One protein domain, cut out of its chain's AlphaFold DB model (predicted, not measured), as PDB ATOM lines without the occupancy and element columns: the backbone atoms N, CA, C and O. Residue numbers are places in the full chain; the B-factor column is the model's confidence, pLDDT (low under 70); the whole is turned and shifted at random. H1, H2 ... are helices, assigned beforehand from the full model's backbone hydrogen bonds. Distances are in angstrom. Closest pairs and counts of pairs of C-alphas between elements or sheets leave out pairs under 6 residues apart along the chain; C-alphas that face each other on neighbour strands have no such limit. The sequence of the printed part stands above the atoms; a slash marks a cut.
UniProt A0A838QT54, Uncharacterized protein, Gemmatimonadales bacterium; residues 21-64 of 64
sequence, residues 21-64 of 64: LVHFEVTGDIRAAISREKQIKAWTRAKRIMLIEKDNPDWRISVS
ATOM      1  N   LEU A  21      13.055 -21.638   9.354       75.00
ATOM      2  CA  LEU A  21      13.251 -20.518   8.438       75.00
ATOM      3  C   LEU A  21      11.928 -20.242   7.709       75.00
ATOM      4  O   LEU A  21      11.503 -21.030   6.869       75.00
ATOM      5  N   VAL A  22      11.264 -19.142   8.071       79.56
ATOM      6  CA  VAL A  22       9.976 -18.720   7.479       79.56
ATOM      7  C   VAL A  22      10.094 -17.483   6.587       79.56
ATOM      8  O   VAL A  22       9.141 -17.161   5.889       79.56
ATOM      9  N   HIS A  23      11.239 -16.793   6.620       79.31
ATOM     10  CA  HIS A  23      11.489 -15.561   5.869       79.31
ATOM     11  C   HIS A  23      12.985 -15.377   5.618       79.31
ATOM     12  O   HIS A  23      13.782 -15.493   6.554       79.31
ATOM     13  N   PHE A  24      13.361 -15.068   4.380       79.19
ATOM     14  CA  PHE A  24      14.713 -14.662   3.997       79.19
ATOM     15  C   PHE A  24      14.628 -13.566   2.929       79.19
ATOM     16  O   PHE A  24      13.750 -13.590   2.078       79.19
ATOM     17  N   GLU A  25      15.542 -12.598   2.965       79.31
ATOM     18  CA  GLU A  25      15.625 -11.522   1.970       79.31
ATOM     19  C   GLU A  25      17.011 -11.564   1.318       79.31
ATOM     20  O   GLU A  25      18.027 -11.615   2.013       79.31
ATOM     21  N   VAL A  26      17.057 -11.525  -0.015       80.44
ATOM     22  CA  VAL A  26      18.309 -11.398  -0.771       80.44
ATOM     23  C   VAL A  26      18.501  -9.934  -1.144       80.44
ATOM     24  O   VAL A  26      17.649  -9.329  -1.790       80.44
ATOM     25  N   THR A  27      19.633  -9.355  -0.755       80.31
ATOM     26  CA  THR A  27      20.005  -7.985  -1.120       80.31
ATOM     27  C   THR A  27      21.256  -8.006  -1.987       80.31
ATOM     28  O   THR A  27      22.227  -8.671  -1.638       80.31
ATOM     29  N   GLY A  28      21.268  -7.241  -3.081       85.38
ATOM     30  CA  GLY A  28      22.412  -7.174  -4.004       85.38
ATOM     31  C   GLY A  28      23.652  -6.453  -3.458       85.38
ATOM     32  O   GLY A  28      24.682  -6.440  -4.120       85.38
ATOM     33  N   ASP A  29      23.568  -5.855  -2.267       90.19
ATOM     34  CA  ASP A  29      24.663  -5.122  -1.633       90.19
ATOM     35  C   ASP A  29      24.775  -5.487  -0.144       90.19
ATOM     36  O   ASP A  29      23.775  -5.581   0.575       90.19
ATOM     37  N   ILE A  30      26.004  -5.674   0.342       88.12
ATOM     38  CA  ILE A  30      26.274  -6.062   1.732       88.12
ATOM     39  C   ILE A  30      25.885  -4.972   2.745       88.12
ATOM     40  O   ILE A  30      25.412  -5.278   3.840       88.12
ATOM     41  N   ARG A  31      26.024  -3.685   2.403       90.62
ATOM     42  CA  ARG A  31      25.604  -2.567   3.267       90.62
ATOM     43  C   ARG A  31      24.087  -2.490   3.357       90.62
ATOM     44  O   ARG A  31      23.561  -2.156   4.426       90.62
ATOM     45  N   ALA A  32      23.393  -2.827   2.268       87.31
ATOM     46  CA  ALA A  32      21.942  -2.968   2.270       87.31
ATOM     47  C   ALA A  32      21.509  -4.113   3.200       87.31
ATOM     48  O   ALA A  32      20.647  -3.886   4.050       87.31
ATOM     49  N   ALA A  33      22.174  -5.275   3.139       86.88
ATOM     50  CA  ALA A  33      21.924  -6.402   4.047       86.88
ATOM     51  C   ALA A  33      22.068  -5.998   5.524       86.88
ATOM     52  O   ALA A  33      21.165  -6.220   6.329       86.88
ATOM     53  N   ILE A  34      23.179  -5.339   5.877       88.06
ATOM     54  CA  ILE A  34      23.470  -4.922   7.259       88.06
ATOM     55  C   ILE A  34      22.439  -3.902   7.754       88.06
ATOM     56  O   ILE A  34      21.954  -3.994   8.883       88.06
ATOM     57  N   SER A  35      22.094  -2.916   6.924       90.19
ATOM     58  CA  SER A  35      21.104  -1.896   7.282       90.19
ATOM     59  C   SER A  35      19.718  -2.509   7.474       90.19
ATOM     60  O   SER A  35      19.028  -2.187   8.443       90.19
ATOM     61  N   ARG A  36      19.334  -3.441   6.595       88.06
ATOM     62  CA  ARG A  36      18.066  -4.167   6.671       88.06
ATOM     63  C   ARG A  36      17.991  -5.042   7.917       88.06
ATOM     64  O   ARG A  36      16.997  -4.991   8.637       88.06
ATOM     65  N   GLU A  37      19.062  -5.768   8.227       88.00
ATOM     66  CA  GLU A  37      19.154  -6.579   9.439       88.00
ATOM     67  C   GLU A  37      18.988  -5.714  10.698       88.00
ATOM     68  O   GLU A  37      18.182  -6.037  11.572       88.00
ATOM     69  N   LYS A  38      19.689  -4.573  10.770       88.62
ATOM     70  CA  LYS A  38      19.561  -3.617  11.882       88.62
ATOM     71  C   LYS A  38      18.135  -3.084  12.019       88.62
ATOM     72  O   LYS A  38      17.625  -3.009  13.136       88.62
ATOM     73  N   GLN A  39      17.476  -2.752  10.908       88.88
ATOM     74  CA  GLN A  39      16.078  -2.320  10.920       88.88
ATOM     75  C   GLN A  39      15.158  -3.408  11.478       88.88
ATOM     76  O   GLN A  39      14.388  -3.133  12.394       88.88
ATOM     77  N   ILE A  40      15.260  -4.641  10.976       86.88
ATOM     78  CA  ILE A  40      14.412  -5.763  11.406       86.88
ATOM     79  C   ILE A  40      14.655  -6.103  12.883       86.88
ATOM     80  O   ILE A  40      13.701  -6.376  13.612       86.88
ATOM     81  N   LYS A  41      15.909  -6.042  13.352       84.12
ATOM     82  CA  LYS A  41      16.262  -6.234  14.770       84.12
ATOM     83  C   LYS A  41      15.661  -5.154  15.679       84.12
ATOM     84  O   LYS A  41      15.314  -5.462  16.813       84.12
ATOM     85  N   ALA A  42      15.495  -3.926  15.183       91.25
ATOM     86  CA  ALA A  42      14.870  -2.821  15.914       91.25
ATOM     87  C   ALA A  42      13.327  -2.813  15.846       91.25
ATOM     88  O   ALA A  42      12.680  -1.985  16.488       91.25
ATOM     89  N   TRP A  43      12.707  -3.690  15.053       91.06
ATOM     90  CA  TRP A  43      11.256  -3.723  14.899       91.06
ATOM     91  C   TRP A  43      10.549  -4.441  16.046       91.06
ATOM     92  O   TRP A  43      11.030  -5.422  16.612       91.06
ATOM     93  N   THR A  44       9.330  -3.983  16.333       91.38
ATOM     94  CA  THR A  44       8.418  -4.684  17.236       91.38
ATOM     95  C   THR A  44       8.023  -6.040  16.651       91.38
ATOM     96  O   THR A  44       8.029  -6.247  15.433       91.38
ATOM     97  N   ARG A  45       7.626  -6.976  17.522       86.94
ATOM     98  CA  ARG A  45       7.191  -8.321  17.110       86.94
ATOM     99  C   ARG A  45       6.086  -8.278  16.046       86.94
ATOM    100  O   ARG A  45       6.162  -9.039  15.091       86.94
ATOM    101  N   ALA A  46       5.136  -7.348  16.160       89.94
ATOM    102  CA  ALA A  46       4.066  -7.161  15.179       89.94
ATOM    103  C   ALA A  46       4.602  -6.803  13.781       89.94
ATOM    104  O   ALA A  46       4.225  -7.433  12.801       89.94
ATOM    105  N   LYS A  47       5.548  -5.859  13.683       88.69
ATOM    106  CA  LYS A  47       6.160  -5.483  12.397       88.69
ATOM    107  C   LYS A  47       6.938  -6.631  11.760       88.69
ATOM    108  O   LYS A  47       6.918  -6.780  10.543       88.69
ATOM    109  N   ARG A  48       7.619  -7.446  12.572       87.06
ATOM    110  CA  ARG A  48       8.317  -8.645  12.085       87.06
ATOM    111  C   ARG A  48       7.334  -9.696  11.564       87.06
ATOM    112  O   ARG A  48       7.599 -10.267  10.518       87.06
ATOM    113  N   ILE A  49       6.209  -9.904  12.250       87.75
ATOM    114  CA  ILE A  49       5.146 -10.816  11.800       87.75
ATOM    115  C   ILE A  49       4.540 -10.328  10.485       87.75
ATOM    116  O   ILE A  49       4.529 -11.092   9.534       87.75
ATOM    117  N   MET A  50       4.159  -9.052  10.383       88.56
ATOM    118  CA  MET A  50       3.617  -8.493   9.138       88.56
ATOM    119  C   MET A  50       4.586  -8.629   7.958       88.56
ATOM    120  O   MET A  50       4.156  -8.821   6.827       88.56
ATOM    121  N   LEU A  51       5.896  -8.503   8.203       88.50
ATOM    122  CA  LEU A  51       6.906  -8.718   7.167       88.50
ATOM    123  C   LEU A  51       6.911 -10.172   6.687       88.50
ATOM    124  O   LEU A  51       6.906 -10.398   5.483       88.50
ATOM    125  N   ILE A  52       6.894 -11.123   7.625       85.88
ATOM    126  CA  ILE A  52       6.835 -12.556   7.322       85.88
ATOM    127  C   ILE A  52       5.528 -12.877   6.594       85.88
ATOM    128  O   ILE A  52       5.569 -13.531   5.568       85.88
ATOM    129  N   GLU A  53       4.383 -12.380   7.062       87.50
ATOM    130  CA  GLU A  53       3.072 -12.625   6.447       87.50
ATOM    131  C   GLU A  53       2.943 -12.008   5.052       87.50
ATOM    132  O   GLU A  53       2.209 -12.526   4.217       87.50
ATOM    133  N   LYS A  54       3.656 -10.910   4.776       86.75
ATOM    134  CA  LYS A  54       3.673 -10.299   3.446       86.75
ATOM    135  C   LYS A  54       4.342 -11.205   2.411       86.75
ATOM    136  O   LYS A  54       3.885 -11.246   1.273       86.75
ATOM    137  N   ASP A  55       5.430 -11.867   2.791       81.44
ATOM    138  CA  ASP A  55       6.210 -12.729   1.893       81.44
ATOM    139  C   ASP A  55       5.727 -14.191   1.937       81.44
ATOM    140  O   ASP A  55       5.740 -14.914   0.944       81.44
ATOM    141  N   ASN A  56       5.234 -14.610   3.099       82.06
ATOM    142  CA  ASN A  56       4.843 -15.968   3.432       82.06
ATOM    143  C   ASN A  56       3.598 -15.974   4.347       82.06
ATOM    144  O   ASN A  56       3.692 -16.275   5.543       82.06
ATOM    145  N   PRO A  57       2.413 -15.647   3.799       81.19
ATOM    146  CA  PRO A  57       1.167 -15.558   4.569       81.19
ATOM    147  C   PRO A  57       0.760 -16.893   5.203       81.19
ATOM    148  O   PRO A  57       0.174 -16.912   6.281       81.19
ATOM    149  N   ASP A  58       1.124 -18.012   4.575       81.12
ATOM    150  CA  ASP A  58       0.838 -19.367   5.058       81.12
ATOM    151  C   ASP A  58       1.908 -19.915   6.016       81.12
ATOM    152  O   ASP A  58       1.824 -21.067   6.447       81.12
ATOM    153  N   TRP A  59       2.951 -19.130   6.322       78.06
ATOM    154  CA  TRP A  59       4.076 -19.553   7.162       78.06
ATOM    155  C   TRP A  59       4.692 -20.885   6.699       78.06
ATOM    156  O   TRP A  59       5.129 -21.721   7.505       78.06
ATOM    157  N   ARG A  60       4.723 -21.092   5.376       74.88
ATOM    158  CA  ARG A  60       5.304 -22.270   4.740       74.88
ATOM    159  C   ARG A  60       6.785 -22.332   5.059       74.88
ATOM    160  O   ARG A  60       7.528 -21.368   4.905       74.88
ATOM    161  N   ILE A  61       7.211 -23.487   5.534       72.38
ATOM    162  CA  ILE A  61       8.615 -23.752   5.805       72.38
ATOM    163  C   ILE A  61       9.330 -23.986   4.474       72.38
ATOM    164  O   ILE A  61       8.894 -24.814   3.676       72.38
ATOM    165  N   SER A  62      10.428 -23.268   4.237       60.94
ATOM    166  CA  SER A  62      11.342 -23.612   3.148       60.94
ATOM    167  C   SER A  62      12.200 -24.779   3.629       60.94
ATOM    168  O   SER A  62      13.308 -24.588   4.126       60.94
ATOM    169  N   VAL A  63      11.633 -25.983   3.591       51.34
ATOM    170  CA  VAL A  63      12.395 -27.223   3.761       51.34
ATOM    171  C   VAL A  63      12.939 -27.617   2.395       51.34
ATOM    172  O   VAL A  63      12.168 -27.950   1.496       51.34
ATOM    173  N   SER A  64      14.256 -27.496   2.243       44.25
ATOM    174  CA  SER A  64      15.008 -28.161   1.176       44.25
ATOM    175  C   SER A  64      15.242 -29.621   1.530       44.25
ATOM    176  O   SER A  64      15.484 -29.891   2.731       44.25
TER     177      SER A  64
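This is residues 21 to 64 of the 64 residues of an uncharacterized protein of Gemmatimonadales bacterium (UniProt A0A838QT54). Two short helices, H1 and H2, make an open, flat V, joined by a tight link at its point, and the stretch of residues 21 to 29 runs across the V's open mouth to the start of H1. After H2, residues 56 to 64 make a last stretch without a named element, on the side of the mouth where H2 ends. The printed part has 44 residues with two named helices, H1 then H2 along the chain, and no named strand; its class is all helix. It is only just loose, close to compact, with a radius of gyration of the C-alphas of 11.4 A, and its C-alphas span 30 by 27 by 13 A.

H1, the longest helix, holds residues 30 to 41 and measures 16.4 A from first to last C-alpha, beginning with C-alpha 30 at (26.274, -6.062, 1.732). H2 holds residues 45 to 55 and measures 15.9 A, beginning with C-alpha 45 at (7.191, -8.321, 17.110) and ending with C-alpha 55 at (6.210, -12.729, 1.893).

H1 and H2 are close but not clearly touching, and their closest C-alphas, those of Ile 40 and Arg 48, are 6.8 A apart. Their lines stand at a steep tilt of 52 degrees, and they run opposite ways. Their centres are 15.7 A apart. In both H1 and H2 every O i to N i+4 pair is within hydrogen-bond range.

The two C-alphas farthest apart, those of Arg 31 and Asp 58, are 30.0 A apart, while those of Leu 21 and Ser 64, the first and last printed, are 10.7 A apart. Residues 41 to 47, of which 45 to 47 belong to H2, stand free. The printed part has no cut, and the link from H1 to H2 is tight. The mean pLDDT of the printed part is 82.8; residues 62 to 64 are under 70.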